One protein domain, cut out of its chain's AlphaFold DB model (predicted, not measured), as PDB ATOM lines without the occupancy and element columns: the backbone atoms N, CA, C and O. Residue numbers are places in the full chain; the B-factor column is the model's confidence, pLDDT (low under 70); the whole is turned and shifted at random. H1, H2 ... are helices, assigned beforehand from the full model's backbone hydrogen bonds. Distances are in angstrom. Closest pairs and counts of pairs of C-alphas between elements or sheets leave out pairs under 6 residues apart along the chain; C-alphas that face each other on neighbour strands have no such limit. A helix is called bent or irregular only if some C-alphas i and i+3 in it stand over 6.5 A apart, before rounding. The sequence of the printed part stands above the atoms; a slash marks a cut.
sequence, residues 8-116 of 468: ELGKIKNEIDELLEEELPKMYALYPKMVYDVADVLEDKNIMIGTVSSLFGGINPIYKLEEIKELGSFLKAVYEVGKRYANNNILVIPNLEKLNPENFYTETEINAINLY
ATOM      1  N   GLU A   8     -47.327   1.545 -18.387       73.75
ATOM      2  CA  GLU A   8     -48.606   2.275 -18.364       73.75
ATOM      3  C   GLU A   8     -48.761   3.188 -17.137       73.75
ATOM      4  O   GLU A   8     -49.553   4.135 -17.161       73.75
ATOM      5  N   LEU A   9     -48.045   2.901 -16.049       71.81
ATOM      6  CA  LEU A   9     -48.033   3.717 -14.835       71.81
ATOM      7  C   LEU A   9     -46.974   4.824 -14.871       71.81
ATOM      8  O   LEU A   9     -47.047   5.733 -14.043       71.81
ATOM      9  N   GLY A  10     -45.989   4.747 -15.772       72.81
ATOM     10  CA  GLY A  10     -44.794   5.593 -15.724       72.81
ATOM     11  C   GLY A  10     -44.030   5.452 -14.402       72.81
ATOM     12  O   GLY A  10     -43.421   6.413 -13.931       72.81
ATOM     13  N   LYS A  11     -44.118   4.283 -13.755       76.56
ATOM     14  CA  LYS A  11     -43.530   4.000 -12.440       76.56
ATOM     15  C   LYS A  11     -42.676   2.746 -12.508       76.56
ATOM     16  O   LYS A  11     -43.022   1.790 -13.183       76.56
ATOM     17  N   ILE A  12     -41.611   2.726 -11.711       74.75
ATOM     18  CA  ILE A  12     -40.713   1.565 -11.579       74.75
ATOM     19  C   ILE A  12     -41.393   0.418 -10.802       74.75
ATOM     20  O   ILE A  12     -40.949  -0.719 -10.883       74.75
ATOM     21  N   LYS A  13     -42.470   0.699 -10.054       82.38
ATOM     22  CA  LYS A  13     -43.199  -0.273  -9.227       82.38
ATOM     23  C   LYS A  13     -44.713  -0.108  -9.356       82.38
ATOM     24  O   LYS A  13     -45.205   1.014  -9.511       82.38
ATOM     25  N   ASN A  14     -45.432  -1.223  -9.280       86.94
ATOM     26  CA  ASN A  14     -46.882  -1.295  -9.121       86.94
ATOM     27  C   ASN A  14     -47.265  -1.774  -7.702       86.94
ATOM     28  O   ASN A  14     -46.406  -2.048  -6.871       86.94
ATOM     29  N   GLU A  15     -48.565  -1.871  -7.422       86.69
ATOM     30  CA  GLU A  15     -49.084  -2.265  -6.101       86.69
ATOM     31  C   GLU A  15     -48.686  -3.696  -5.691       86.69
ATOM     32  O   GLU A  15     -48.443  -3.951  -4.512       86.69
ATOM     33  N   ILE A  16     -48.555  -4.624  -6.650       90.06
ATOM     34  CA  ILE A  16     -48.066  -5.982  -6.366       90.06
ATOM     35  C   ILE A  16     -46.602  -5.936  -5.922       90.06
ATOM     36  O   ILE A  16     -46.241  -6.639  -4.981       90.06
ATOM     37  N   ASP A  17     -45.765  -5.131  -6.591       88.62
ATOM     38  CA  ASP A  17     -44.345  -4.999  -6.248       88.62
ATOM     39  C   ASP A  17     -44.179  -4.560  -4.790       88.62
ATOM     40  O   ASP A  17     -43.428  -5.181  -4.042       88.62
ATOM     41  N   GLU A  18     -44.914  -3.525  -4.377       87.56
ATOM     42  CA  GLU A  18     -44.858  -2.985  -3.015       87.56
ATOM     43  C   GLU A  18     -45.307  -4.022  -1.973       87.56
ATOM     44  O   GLU A  18     -44.620  -4.224  -0.973       87.56
ATOM     45  N   LEU A  19     -46.405  -4.739  -2.236       88.88
ATOM     46  CA  LEU A  19     -46.914  -5.780  -1.337       88.88
ATOM     47  C   LEU A  19     -45.957  -6.972  -1.204       88.88
ATOM     48  O   LEU A  19     -45.739  -7.470  -0.101       88.88
ATOM     49  N   LEU A  20     -45.386  -7.446  -2.313       90.62
ATOM     50  CA  LEU A  20     -44.445  -8.568  -2.288       90.62
ATOM     51  C   LEU A  20     -43.121  -8.182  -1.617       90.62
ATOM     52  O   LEU A  20     -42.598  -8.960  -0.823       90.62
ATOM     53  N   GLU A  21     -42.592  -6.986  -1.882       87.12
ATOM     54  CA  GLU A  21     -41.389  -6.495  -1.199       87.12
ATOM     55  C   GLU A  21     -41.592  -6.348   0.316       87.12
ATOM     56  O   GLU A  21     -40.645  -6.533   1.082       87.12
ATOM     57  N   GLU A  22     -42.816  -6.041   0.755       84.75
ATOM     58  CA  GLU A  22     -43.164  -5.974   2.172       84.75
ATOM     59  C   GLU A  22     -43.277  -7.369   2.810       84.75
ATOM     60  O   GLU A  22     -42.751  -7.598   3.901       84.75
ATOM     61  N   GLU A  23     -43.972  -8.304   2.158       86.25
ATOM     62  CA  GLU A  23     -44.378  -9.569   2.780       86.25
ATOM     63  C   GLU A  23     -43.369 -10.714   2.599       86.25
ATOM     64  O   GLU A  23     -43.188 -11.516   3.519       86.25
ATOM     65  N   LEU A  24     -42.663 -10.806   1.465       87.00
ATOM     66  CA  LEU A  24     -41.748 -11.928   1.212       87.00
ATOM     67  C   LEU A  24     -40.615 -12.052   2.243       87.00
ATOM     68  O   LEU A  24     -40.378 -13.174   2.696       87.00
ATOM     69  N   PRO A  25     -39.947 -10.966   2.690       80.19
ATOM     70  CA  PRO A  25     -38.916 -11.079   3.722       80.19
ATOM     71  C   PRO A  25     -39.473 -11.589   5.059       80.19
ATOM     72  O   PRO A  25     -38.796 -12.334   5.767       80.19
ATOM     73  N   LYS A  26     -40.727 -11.240   5.394       77.94
ATOM     74  CA  LYS A  26     -41.415 -11.728   6.603       77.94
ATOM     75  C   LYS A  26     -41.663 -13.232   6.500       77.94
ATOM     76  O   LYS A  26     -41.338 -13.981   7.421       77.94
ATOM     77  N   MET A  27     -42.193 -13.685   5.362       82.25
ATOM     78  CA  MET A  27     -42.413 -15.110   5.089       82.25
ATOM     79  C   MET A  27     -41.102 -15.893   5.110       82.25
ATOM     80  O   MET A  27     -41.040 -16.976   5.692       82.25
ATOM     81  N   TYR A  28     -40.051 -15.319   4.523       78.00
ATOM     82  CA  TYR A  28     -38.720 -15.903   4.499       78.00
ATOM     83  C   TYR A  28     -38.164 -16.113   5.911       78.00
ATOM     84  O   TYR A  28     -37.739 -17.215   6.245       78.00
ATOM     85  N   ALA A  29     -38.215 -15.077   6.755       73.12
ATOM     86  CA  ALA A  29     -37.725 -15.135   8.131       73.12
ATOM     87  C   ALA A  29     -38.501 -16.144   8.995       73.12
ATOM     88  O   ALA A  29     -37.922 -16.797   9.860       73.12
ATOM     89  N   LEU A  30     -39.809 -16.286   8.759       75.81
ATOM     90  CA  LEU A  30     -40.650 -17.232   9.490       75.81
ATOM     91  C   LEU A  30     -40.420 -18.682   9.056       75.81
ATOM     92  O   LEU A  30     -40.422 -19.583   9.896       75.81
ATOM     93  N   TYR A  31     -40.268 -18.923   7.752       78.88
ATOM     94  CA  TYR A  31     -40.111 -20.271   7.221       78.88
ATOM     95  C   TYR A  31     -39.314 -20.282   5.907       78.88
ATOM     96  O   TYR A  31     -39.904 -20.328   4.822       78.88
ATOM     97  N   PRO A  32     -37.969 -20.342   5.978       77.25
ATOM     98  CA  PRO A  32     -37.092 -20.334   4.803       77.25
ATOM     99  C   PRO A  32     -37.429 -21.410   3.766       77.25
ATOM    100  O   PRO A  32     -37.223 -21.223   2.567       77.25
ATOM    101  N   LYS A  33     -38.004 -22.537   4.211       80.62
ATOM    102  CA  LYS A  33     -38.392 -23.639   3.329       80.62
ATOM    103  C   LYS A  33     -39.483 -23.247   2.315       80.62
ATOM    104  O   LYS A  33     -39.576 -23.867   1.261       80.62
ATOM    105  N   MET A  34     -40.261 -22.192   2.578       86.00
ATOM    106  CA  MET A  34     -41.273 -21.683   1.645       86.00
ATOM    107  C   MET A  34     -40.697 -21.336   0.264       86.00
ATOM    108  O   MET A  34     -41.396 -21.498  -0.729       86.00
ATOM    109  N   VAL A  35     -39.429 -20.919   0.189       84.88
ATOM    110  CA  VAL A  35     -38.745 -20.628  -1.082       84.88
ATOM    111  C   VAL A  35     -38.738 -21.842  -2.007       84.88
ATOM    112  O   VAL A  35     -39.052 -21.704  -3.186       84.88
ATOM    113  N   TYR A  36     -38.417 -23.024  -1.477       82.31
ATOM    114  CA  TYR A  36     -38.371 -24.265  -2.255       82.31
ATOM    115  C   TYR A  36     -39.774 -24.665  -2.698       82.31
ATOM    116  O   TYR A  36     -40.006 -24.895  -3.875       82.31
ATOM    117  N   ASP A  37     -40.733 -24.626  -1.778       88.56
ATOM    118  CA  ASP A  37     -42.124 -24.968  -2.058       88.56
ATOM    119  C   ASP A  37     -42.768 -24.051  -3.119       88.56
ATOM    120  O   ASP A  37     -43.608 -24.507  -3.895       88.56
ATOM    121  N   VAL A  38     -42.400 -22.763  -3.153       91.75
ATOM    122  CA  VAL A  38     -42.822 -21.817  -4.201       91.75
ATOM    123  C   VAL A  38     -42.081 -22.083  -5.511       91.75
ATOM    124  O   VAL A  38     -42.706 -22.050  -6.570       91.75
ATOM    125  N   ALA A  39     -40.781 -22.373  -5.456       86.69
ATOM    126  CA  ALA A  39     -40.000 -22.733  -6.635       86.69
ATOM    127  C   ALA A  39     -40.531 -24.002  -7.316       86.69
ATOM    128  O   ALA A  39     -40.686 -23.998  -8.532       86.69
ATOM    129  N   ASP A  40     -40.925 -25.021  -6.549       86.25
ATOM    130  CA  ASP A  40     -41.513 -26.260  -7.071       86.25
ATOM    131  C   ASP A  40     -42.785 -25.991  -7.897       86.25
ATOM    132  O   ASP A  40     -43.002 -26.603  -8.942       86.25
ATOM    133  N   VAL A  41     -43.625 -25.045  -7.457       91.06
ATOM    134  CA  VAL A  41     -44.840 -24.633  -8.191       91.06
ATOM    135  C   VAL A  41     -44.491 -23.862  -9.470       91.06
ATOM    136  O   VAL A  41     -45.210 -23.935 -10.469       91.06
ATOM    137  N   LEU A  42     -43.398 -23.103  -9.443       90.75
ATOM    138  CA  LEU A  42     -42.962 -22.225 -10.528       90.75
ATOM    139  C   LEU A  42     -42.028 -22.900 -11.539       90.75
ATOM    140  O   LEU A  42     -41.790 -22.348 -12.614       90.75
ATOM    141  N   GLU A  43     -41.556 -24.109 -11.260       83.12
ATOM    142  CA  GLU A  43     -40.673 -24.843 -12.159       83.12
ATOM    143  C   GLU A  43     -41.344 -25.120 -13.514       83.12
ATOM    144  O   GLU A  43     -40.767 -24.861 -14.568       83.12
ATOM    145  N   ASP A  44     -42.624 -25.511 -13.509       82.81
ATOM    146  CA  ASP A  44     -43.410 -25.739 -14.733       82.81
ATOM    147  C   ASP A  44     -43.657 -24.444 -15.538       82.81
ATOM    148  O   ASP A  44     -44.102 -24.486 -16.695       82.81
ATOM    149  N   LYS A  45     -43.365 -23.290 -14.923       86.31
ATOM    150  CA  LYS A  45     -43.398 -21.944 -15.509       86.31
ATOM    151  C   LYS A  45     -42.051 -21.484 -16.035       86.31
ATOM    152  O   LYS A  45     -42.000 -20.375 -16.566       86.31
ATOM    153  N   ASN A  46     -41.012 -22.315 -15.940       83.31
ATOM    154  CA  ASN A  46     -39.643 -21.972 -16.311       83.31
ATOM    155  C   ASN A  46     -39.052 -20.831 -15.458       83.31
ATOM    156  O   ASN A  46     -38.206 -20.068 -15.927       83.31
ATOM    157  N   ILE A  47     -39.507 -20.693 -14.210       85.25
ATOM    158  CA  ILE A  47     -38.987 -19.710 -13.254       85.25
ATOM    159  C   ILE A  47     -38.159 -20.473 -12.218       85.25
ATOM    160  O   ILE A  47     -38.690 -21.255 -11.432       85.25
ATOM    161  N   MET A  48     -36.846 -20.262 -12.249       81.88
ATOM    162  CA  MET A  48     -35.882 -21.050 -11.479       81.88
ATOM    163  C   MET A  48     -35.872 -20.670  -9.996       81.88
ATOM    164  O   MET A  48     -36.134 -19.523  -9.618       81.88
ATOM    165  N   ILE A  49     -35.471 -21.621  -9.149       81.75
ATOM    166  CA  ILE A  49     -35.355 -21.408  -7.703       81.75
ATOM    167  C   ILE A  49     -34.463 -20.217  -7.337       81.75
ATOM    168  O   ILE A  49     -34.781 -19.508  -6.385       81.75
ATOM    169  N   GLY A  50     -33.397 -19.931  -8.090       74.44
ATOM    170  CA  GLY A  50     -32.545 -18.778  -7.799       74.44
ATOM    171  C   GLY A  50     -33.253 -17.449  -7.980       74.44
ATOM    172  O   GLY A  50     -33.064 -16.544  -7.166       74.44
ATOM    173  N   THR A  51     -34.157 -17.356  -8.960       83.81
ATOM    174  CA  THR A  51     -35.056 -16.207  -9.090       83.81
ATOM    175  C   THR A  51     -35.920 -16.092  -7.836       83.81
ATOM    176  O   THR A  51     -35.896 -15.051  -7.186       83.81
ATOM    177  N   VAL A  52     -36.586 -17.173  -7.417       86.94
ATOM    178  CA  VAL A  52     -37.443 -17.187  -6.216       86.94
ATOM    179  C   VAL A  52     -36.663 -16.800  -4.954       86.94
ATOM    180  O   VAL A  52     -37.062 -15.876  -4.249       86.94
ATOM    181  N   SER A  53     -35.519 -17.439  -4.700       80.62
ATOM    182  CA  SER A  53     -34.659 -17.163  -3.545       80.62
ATOM    183  C   SER A  53     -34.190 -15.707  -3.525       80.62
ATOM    184  O   SER A  53     -34.261 -15.042  -2.492       80.62
ATOM    185  N   SER A  54     -33.780 -15.166  -4.680       76.38
ATOM    186  CA  SER A  54     -33.314 -13.778  -4.775       76.38
ATOM    187  C   SER A  54     -34.406 -12.749  -4.460       76.38
ATOM    188  O   SER A  54     -34.099 -11.721  -3.853       76.38
ATOM    189  N   LEU A  55     -35.660 -13.031  -4.830       87.00
ATOM    190  CA  LEU A  55     -36.812 -12.171  -4.548       87.00
ATOM    191  C   LEU A  55     -37.210 -12.263  -3.068       87.00
ATOM    192  O   LEU A  55     -37.371 -11.234  -2.417       87.00
ATOM    193  N   PHE A  56     -37.285 -13.477  -2.504       85.31
ATOM    194  CA  PHE A  56     -37.575 -13.679  -1.077       85.31
ATOM    195  C   PHE A  56     -36.514 -13.054  -0.165       85.31
ATOM    196  O   PHE A  56     -36.844 -12.438   0.847       85.31
ATOM    197  N   GLY A  57     -35.239 -13.178  -0.538       72.56
ATOM    198  CA  GLY A  57     -34.120 -12.592   0.194       72.56
ATOM    199  C   GLY A  57     -33.977 -11.076   0.028       72.56
ATOM    200  O   GLY A  57     -33.106 -10.482   0.666       72.56
ATOM    201  N   GLY A  58     -34.786 -10.444  -0.835       72.81
ATOM    202  CA  GLY A  58     -34.690  -9.018  -1.154       72.81
ATOM    203  C   GLY A  58     -33.389  -8.625  -1.865       72.81
ATOM    204  O   GLY A  58     -32.990  -7.462  -1.812       72.81
ATOM    205  N   ILE A  59     -32.702  -9.587  -2.494       70.69
ATOM    206  CA  ILE A  59     -31.501  -9.336  -3.305       70.69
ATOM    207  C   ILE A  59     -31.914  -8.708  -4.634       70.69
ATOM    208  O   ILE A  59     -31.362  -7.687  -5.043       70.69
ATOM    209  N   ASN A  60     -32.894  -9.328  -5.293       75.75
ATOM    210  CA  ASN A  60     -33.485  -8.821  -6.517       75.75
ATOM    211  C   ASN A  60     -34.808  -8.128  -6.191       75.75
ATOM    212  O   ASN A  60     -35.635  -8.698  -5.479       75.75
ATOM    213  N   PRO A  61     -35.033  -6.912  -6.706       78.81
ATOM    214  CA  PRO A  61     -36.312  -6.248  -6.538       78.81
ATOM    215  C   PRO A  61     -37.377  -6.907  -7.421       78.81
ATOM    216  O   PRO A  61     -37.076  -7.399  -8.511       78.81
ATOM    217  N   ILE A  62     -38.634  -6.863  -6.974       86.19
ATOM    218  CA  ILE A  62     -39.760  -7.544  -7.642       86.19
ATOM    219  C   ILE A  62     -39.992  -7.012  -9.059       86.19
ATOM    220  O   ILE A  62     -40.379  -7.767  -9.952       86.19
ATOM    221  N   TYR A  63     -39.641  -5.746  -9.311       79.81
ATOM    222  CA  TYR A  63     -39.783  -5.145 -10.634       79.81
ATOM    223  C   TYR A  63     -38.947  -5.822 -11.733       79.81
ATOM    224  O   TYR A  63     -39.240  -5.605 -12.907       79.81
ATOM    225  N   LYS A  64     -37.946  -6.653 -11.382       82.06
ATOM    226  CA  LYS A  64     -37.195  -7.480 -12.347       82.06
ATOM    227  C   LYS A  64     -38.051  -8.583 -12.991       82.06
ATOM    228  O   LYS A  64     -37.633  -9.153 -13.993       82.06
ATOM    229  N   LEU A  65     -39.234  -8.889 -12.450       86.81
ATOM    230  CA  LEU A  65     -40.250  -9.695 -13.133       86.81
ATOM    231  C   LEU A  65     -40.985  -8.799 -14.138       86.81
ATOM    232  O   LEU A  65     -42.030  -8.218 -13.825       86.81
ATOM    233  N   GLU A  66     -40.375  -8.605 -15.306       80.44
ATOM    234  CA  GLU A  66     -40.794  -7.621 -16.314       80.44
ATOM    235  C   GLU A  66     -42.148  -7.971 -16.938       80.44
ATOM    236  O   GLU A  66     -43.004  -7.102 -17.120       80.44
ATOM    237  N   GLU A  67     -42.383  -9.256 -17.206       85.50
ATOM    238  CA  GLU A  67     -43.640  -9.712 -17.775       85.50
ATOM    239  C   GLU A  67     -44.742  -9.766 -16.715       85.50
ATOM    240  O   GLU A  67     -44.628 -10.421 -15.680       85.50
ATOM    241  N   ILE A  68     -45.894  -9.169 -17.017       85.56
ATOM    242  CA  ILE A  68     -47.030  -9.161 -16.083       85.56
ATOM    243  C   ILE A  68     -47.506 -10.590 -15.769       85.56
ATOM    244  O   ILE A  68     -47.951 -10.877 -14.659       85.56
ATOM    245  N   LYS A  69     -47.386 -11.514 -16.729       89.81
ATOM    246  CA  LYS A  69     -47.720 -12.932 -16.527       89.81
ATOM    247  C   LYS A  69     -46.696 -13.660 -15.653       89.81
ATOM    248  O   LYS A  69     -47.088 -14.562 -14.914       89.81
ATOM    249  N   GLU A  70     -45.427 -13.268 -15.712       90.38
ATOM    250  CA  GLU A  70     -44.374 -13.783 -14.833       90.38
ATOM    251  C   GLU A  70     -44.623 -13.322 -13.392       90.38
ATOM    252  O   GLU A  70     -44.730 -14.156 -12.492       90.38
ATOM    253  N   LEU A  71     -44.852 -12.016 -13.192       92.31
ATOM    254  CA  LEU A  71     -45.234 -11.439 -11.898       92.31
ATOM    255  C   LEU A  71     -46.501 -12.098 -11.332       92.31
ATOM    256  O   LEU A  71     -46.556 -12.459 -10.157       92.31
ATOM    257  N   GLY A  72     -47.520 -12.285 -12.175       92.81
ATOM    258  CA  GLY A  72     -48.760 -12.958 -11.800       92.81
ATOM    259  C   GLY A  72     -48.564 -14.428 -11.430       92.81
ATOM    260  O   GLY A  72     -49.173 -14.897 -10.470       92.81
ATOM    261  N   SER A  73     -47.688 -15.146 -12.143       94.75
ATOM    262  CA  SER A  73     -47.343 -16.540 -11.826       94.75
ATOM    263  C   SER A  73     -46.675 -16.630 -10.458       94.75
ATOM    264  O   SER A  73     -47.073 -17.452  -9.635       94.75
ATOM    265  N   PHE A  74     -45.720 -15.735 -10.192       95.44
ATOM    266  CA  PHE A  74     -45.018 -15.665  -8.917       95.44
ATOM    267  C   PHE A  74     -45.963 -15.342  -7.748       95.44
ATOM    268  O   PHE A  74     -45.998 -16.091  -6.772       95.44
ATOM    269  N   LEU A  75     -46.789 -14.293  -7.867       95.62
ATOM    270  CA  LEU A  75     -47.782 -13.930  -6.845       95.62
ATOM    271  C   LEU A  75     -48.721 -15.102  -6.530       95.62
ATOM    272  O   LEU A  75     -48.974 -15.410  -5.364       95.62
ATOM    273  N   LYS A  76     -49.218 -15.776  -7.575       95.75
ATOM    274  CA  LYS A  76     -50.116 -16.925  -7.439       95.75
ATOM    275  C   LYS A  76     -49.457 -18.084  -6.697       95.75
ATOM    276  O   LYS A  76     -50.070 -18.618  -5.778       95.75
ATOM    277  N   ALA A  77     -48.216 -18.426  -7.037       96.12
ATOM    278  CA  ALA A  77     -47.481 -19.485  -6.352       96.12
ATOM    279  C   ALA A  77     -47.262 -19.170  -4.863       96.12
ATOM    280  O   ALA A  77     -47.508 -20.026  -4.013       96.12
ATOM    281  N   VAL A  78     -46.878 -17.931  -4.529       95.44
ATOM    282  CA  VAL A  78     -46.724 -17.476  -3.134       95.44
ATOM    283  C   VAL A  78     -48.039 -17.616  -2.363       95.44
ATOM    284  O   VAL A  78     -48.052 -18.176  -1.264       95.44
ATOM    285  N   TYR A  79     -49.155 -17.164  -2.944       95.75
ATOM    286  CA  TYR A  79     -50.474 -17.264  -2.318       95.75
ATOM    287  C   TYR A  79     -50.921 -18.720  -2.116       95.75
ATOM    288  O   TYR A  79     -51.343 -19.087  -1.021       95.75
ATOM    289  N   GLU A  80     -50.795 -19.574  -3.135       94.88
ATOM    290  CA  GLU A  80     -51.217 -20.981  -3.074       94.88
ATOM    291  C   GLU A  80     -50.406 -21.788  -2.051       94.88
ATOM    292  O   GLU A  80     -50.981 -22.532  -1.248       94.88
ATOM    293  N   VAL A  81     -49.082 -21.606  -2.020       94.19
ATOM    294  CA  VAL A  81     -48.219 -22.230  -1.005       94.19
ATOM    295  C   VAL A  81     -48.561 -21.700   0.386       94.19
ATOM    296  O   VAL A  81     -48.703 -22.486   1.324       94.19
ATOM    297  N   GLY A  82     -48.782 -20.391   0.521       92.19
ATOM    298  CA  GLY A  82     -49.204 -19.794   1.782       92.19
ATOM    299  C   GLY A  82     -50.532 -20.361   2.291       92.19
ATOM    300  O   GLY A  82     -50.643 -20.718   3.464       92.19
ATOM    301  N   LYS A  83     -51.522 -20.542   1.406       93.88
ATOM    302  CA  LYS A  83     -52.812 -21.176   1.730       93.88
ATOM    303  C   LYS A  83     -52.621 -22.618   2.170       93.88
ATOM    304  O   LYS A  83     -53.224 -23.040   3.155       93.88
ATOM    305  N   ARG A  84     -51.761 -23.372   1.478       93.00
ATOM    306  CA  ARG A  84     -51.412 -24.748   1.855       93.00
ATOM    307  C   ARG A  84     -50.821 -24.799   3.262       93.00
ATOM    308  O   ARG A  84     -51.197 -25.676   4.033       93.00
ATOM    309  N   TYR A  85     -49.933 -23.877   3.615       90.88
ATOM    310  CA  TYR A  85     -49.349 -23.830   4.956       90.88
ATOM    311  C   TYR A  85     -50.351 -23.429   6.033       90.88
ATOM    312  O   TYR A  85     -50.389 -24.083   7.076       90.88
ATOM    313  N   ALA A  86     -51.188 -22.426   5.765       86.38
ATOM    314  CA  ALA A  86     -52.240 -22.012   6.683       86.38
ATOM    315  C   ALA A  86     -53.236 -23.156   6.945       86.38
ATOM    316  O   ALA A  86     -53.519 -23.479   8.095       86.38
ATOM    317  N   ASN A  87     -53.695 -23.840   5.890       89.44
ATOM    318  CA  ASN A  87     -54.651 -24.948   5.995       89.44
ATOM    319  C   ASN A  87     -54.085 -26.162   6.745       89.44
ATOM    320  O   ASN A  87     -54.827 -26.868   7.422       89.44
ATOM    321  N   ASN A  88     -52.778 -26.411   6.625       88.44
ATOM    322  CA  ASN A  88     -52.101 -27.515   7.304       88.44
ATOM    323  C   ASN A  88     -51.526 -27.120   8.678       88.44
ATOM    324  O   ASN A  88     -50.794 -27.910   9.268       88.44
ATOM    325  N   ASN A  89     -51.827 -25.917   9.190       83.06
ATOM    326  CA  ASN A  89     -51.276 -25.372  10.439       83.06
ATOM    327  C   ASN A  89     -49.732 -25.393  10.505       83.06
ATOM    328  O   ASN A  89     -49.155 -25.532  11.581       83.06
ATOM    329  N   ILE A  90     -49.060 -25.265   9.355       78.81
ATOM    330  CA  ILE A  90     -47.591 -25.226   9.260       78.81
ATOM    331  C   ILE A  90     -47.085 -23.822   9.598       78.81
ATOM    332  O   ILE A  90     -46.129 -23.669  10.351       78.81
ATOM    333  N   LEU A  91     -47.732 -22.797   9.036       78.56
ATOM    334  CA  LEU A  91     -47.354 -21.398   9.212       78.56
ATOM    335  C   LEU A  91     -48.578 -20.490   9.068       78.56
ATOM    336  O   LEU A  91     -49.365 -20.646   8.134       78.56
ATOM    337  N   VAL A  92     -48.706 -19.506   9.961       77.69
ATOM    338  CA  VAL A  92     -49.666 -18.406   9.813       77.69
ATOM    339  C   VAL A  92     -48.942 -17.235   9.166       77.69
ATOM    340  O   VAL A  92     -48.043 -16.655   9.768       77.69
ATOM    341  N   ILE A  93     -49.335 -16.899   7.940       76.00
ATOM    342  CA  ILE A  93     -48.756 -15.790   7.183       76.00
ATOM    343  C   ILE A  93     -49.645 -14.554   7.375       76.00
ATOM    344  O   ILE A  93     -50.802 -14.568   6.932       76.00
ATOM    345  N   PRO A  94     -49.154 -13.490   8.040       72.88
ATOM    346  CA  PRO A  94     -49.879 -12.227   8.128       72.88
ATOM    347  C   PRO A  94     -50.227 -11.708   6.730       72.88
ATOM    348  O   PRO A  94     -49.462 -11.890   5.794       72.88
ATOM    349  N   ASN A  95     -51.391 -11.071   6.573       82.94
ATOM    350  CA  ASN A  95     -51.810 -10.445   5.311       82.94
ATOM    351  C   ASN A  95     -51.885 -11.365   4.073       82.94
ATOM    352  O   ASN A  95     -52.054 -10.843   2.974       82.94
ATOM    353  N   LEU A  96     -51.840 -12.698   4.209       88.19
ATOM    354  CA  LEU A  96     -51.862 -13.625   3.065       88.19
ATOM    355  C   LEU A  96     -53.016 -13.352   2.085       88.19
ATOM    356  O   LEU A  96     -52.822 -13.381   0.876       88.19
ATOM    357  N   GLU A  97     -54.206 -13.030   2.592       91.88
ATOM    358  CA  GLU A  97     -55.373 -12.735   1.747       91.88
ATOM    359  C   GLU A  97     -55.226 -11.439   0.926       91.88
ATOM    360  O   GLU A  97     -55.864 -11.303  -0.118       91.88
ATOM    361  N   LYS A  98     -54.340 -10.507   1.321       90.88
ATOM    362  CA  LYS A  98     -53.995  -9.346   0.480       90.88
ATOM    363  C   LYS A  98     -53.253  -9.767  -0.787       90.88
ATOM    364  O   LYS A  98     -53.385  -9.095  -1.802       90.88
ATOM    365  N   LEU A  99     -52.523 -10.885  -0.744       92.38
ATOM    366  CA  LEU A  99     -51.769 -11.430  -1.876       92.38
ATOM    367  C   LEU A  99     -52.618 -12.308  -2.806       92.38
ATOM    368  O   LEU A  99     -52.072 -12.887  -3.742       92.38
ATOM    369  N   ASN A 100     -53.935 -12.418  -2.587       93.81
ATOM    370  CA  ASN A 100     -54.809 -13.183  -3.476       93.81
ATOM    371  C   ASN A 100     -54.754 -12.602  -4.912       93.81
ATOM    372  O   ASN A 100     -55.127 -11.440  -5.108       93.81
ATOM    373  N   PRO A 101     -54.350 -13.387  -5.934       92.75
ATOM    374  CA  PRO A 101     -54.299 -12.930  -7.324       92.75
ATOM    375  C   PRO A 101     -55.626 -12.369  -7.854       92.75
ATOM    376  O   PRO A 101     -55.613 -11.495  -8.719       92.75
ATOM    377  N   GLU A 102     -56.773 -12.818  -7.338       91.94
ATOM    378  CA  GLU A 102     -58.105 -12.341  -7.748       91.94
ATOM    379  C   GLU A 102     -58.355 -10.861  -7.410       91.94
ATOM    380  O   GLU A 102     -59.166 -10.199  -8.075       91.94
ATOM    381  N   ASN A 103     -57.617 -10.315  -6.437       91.25
ATOM    382  CA  ASN A 103     -57.640  -8.888  -6.108       91.25
ATOM    383  C   ASN A 103     -57.067  -8.036  -7.253       91.25
ATOM    384  O   ASN A 103     -57.450  -6.882  -7.429       91.25
ATOM    385  N   PHE A 104     -56.179  -8.619  -8.058       89.56
ATOM    386  CA  PHE A 104     -55.319  -7.907  -9.000       89.56
ATOM    387  C   PHE A 104     -55.585  -8.255 -10.463       89.56
ATOM    388  O   PHE A 104     -55.373  -7.431 -11.354       89.56
ATOM    389  N   TYR A 105     -56.066  -9.468 -10.718       90.38
ATOM    390  CA  TYR A 105     -56.245 -10.016 -12.054       90.38
ATOM    391  C   TYR A 105     -57.718 -10.344 -12.328       90.38
ATOM    392  O   TYR A 105     -58.516 -10.625 -11.428       90.38
ATOM    393  N   THR A 106     -58.124 -10.244 -13.593       90.25
ATOM    394  CA  THR A 106     -59.399 -10.823 -14.047       90.25
ATOM    395  C   THR A 106     -59.284 -12.342 -14.164       90.25
ATOM    396  O   THR A 106     -58.186 -12.884 -14.259       90.25
ATOM    397  N   GLU A 107     -60.414 -13.044 -14.224       89.94
ATOM    398  CA  GLU A 107     -60.435 -14.493 -14.463       89.94
ATOM    399  C   GLU A 107     -59.703 -14.873 -15.767       89.94
ATOM    400  O   GLU A 107     -58.880 -15.787 -15.790       89.94
ATOM    401  N   THR A 108     -59.913 -14.106 -16.843       89.31
ATOM    402  CA  THR A 108     -59.204 -14.287 -18.119       89.31
ATOM    403  C   THR A 108     -57.690 -14.117 -17.971       89.31
ATOM    404  O   THR A 108     -56.916 -14.856 -18.579       89.31
ATOM    405  N   GLU A 109     -57.245 -13.164 -17.152       88.69
ATOM    406  CA  GLU A 109     -55.821 -12.945 -16.870       88.69
ATOM    407  C   GLU A 109     -55.223 -14.062 -16.021       88.69
ATOM    408  O   GLU A 109     -54.127 -14.524 -16.328       88.69
ATOM    409  N   ILE A 110     -55.949 -14.549 -15.013       91.06
ATOM    410  CA  ILE A 110     -55.539 -15.710 -14.212       91.06
ATOM    411  C   ILE A 110     -55.386 -16.940 -15.107       91.06
ATOM    412  O   ILE A 110     -54.398 -17.663 -14.997       91.06
ATOM    413  N   ASN A 111     -56.297 -17.152 -16.058       91.25
ATOM    414  CA  ASN A 111     -56.167 -18.231 -17.035       91.25
ATOM    415  C   ASN A 111     -54.926 -18.058 -17.925       91.25
ATOM    416  O   ASN A 111     -54.204 -19.024 -18.169       91.25
ATOM    417  N   ALA A 112     -54.613 -16.834 -18.353       89.19
ATOM    418  CA  ALA A 112     -53.386 -16.559 -19.098       89.19
ATOM    419  C   ALA A 112     -52.115 -16.788 -18.256       89.19
ATOM    420  O   ALA A 112     -51.133 -17.319 -18.774       89.19
ATOM    421  N   ILE A 113     -52.134 -16.443 -16.964       92.38
ATOM    422  CA  ILE A 113     -51.067 -16.737 -15.990       92.38
ATOM    423  C   ILE A 113     -50.900 -18.257 -15.822       92.38
ATOM    424  O   ILE A 113     -49.790 -18.791 -15.879       92.38
ATOM    425  N   ASN A 114     -52.003 -18.998 -15.714       90.69
ATOM    426  CA  ASN A 114     -51.993 -20.459 -15.603       90.69
ATOM    427  C   ASN A 114     -51.411 -21.157 -16.839       90.69
ATOM    428  O   ASN A 114     -50.877 -22.256 -16.708       90.69
ATOM    429  N   LEU A 115     -51.431 -20.516 -18.007       90.81
ATOM    430  CA  LEU A 115     -50.833 -21.036 -19.242       90.81
ATOM    431  C   LEU A 115     -49.440 -20.472 -19.540       90.81
ATOM    432  O   LEU A 115     -48.763 -20.973 -20.434       90.81
ATOM    433  N   TYR A 116     -49.006 -19.448 -18.803       90.88
ATOM    434  CA  TYR A 116     -47.702 -18.827 -18.996       90.88
ATOM    435  C   TYR A 116     -46.572 -19.844 -18.827       90.88
ATOM    436  O   TYR A 116     -46.611 -20.676 -17.918       90.88
TER     437      TYR A 116
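This is residues 8 to 116 of the 468 residues of an uncharacterized protein of Clostridium novyi B str. NCTC 9691 (UniProt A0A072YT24). One long helix, H4, runs through the middle; H2 and short H5 pack on it, H6 stands crosswise near its first residues, H1 runs nearby, and H3 packs on H1 and H2. The 109 printed residues, all helix by class, have six named helices, H1 to H6 in order. The whole is compact, radius of gyration of the C-alphas 13.0 A, spanning 39 by 29 by 26 A.

Find C-alpha 15 at (-49.084, -2.265, -6.101); there H1, residues 15 to 30, begins, 23.2 A long. Next come H2, 34 to 45, 17.3 A; H3, 49 to 56; H4, 68 to 87, 28.2 A; H5, 96 to 99; and H6, 107 to 115, ending at C-alpha 115 (-50.833, -21.036, -19.242). H1 and H2 are only just irregular: C-alphas 22 and 25, and 41 and 44, are 6.8 A apart.

Look at H1: its residues 24 to 28 alone touch H3, about perpendicular at 81 degrees, closest at C-alphas Leu 24 and Phe 56, 5.1 A. H4 touches H2 at a steep tilt of 45 degrees, closest at C-alphas Ala 77 and Val 38, 5.6 A. Every O i to N i+4 pair is within hydrogen-bond range in H3, H4 and H6, 10 of 12 in H1, 5 of 8 in H2.

The printed part has no cut; the link H3 to H4 is long; no printed residue is under 70 in pLDDT.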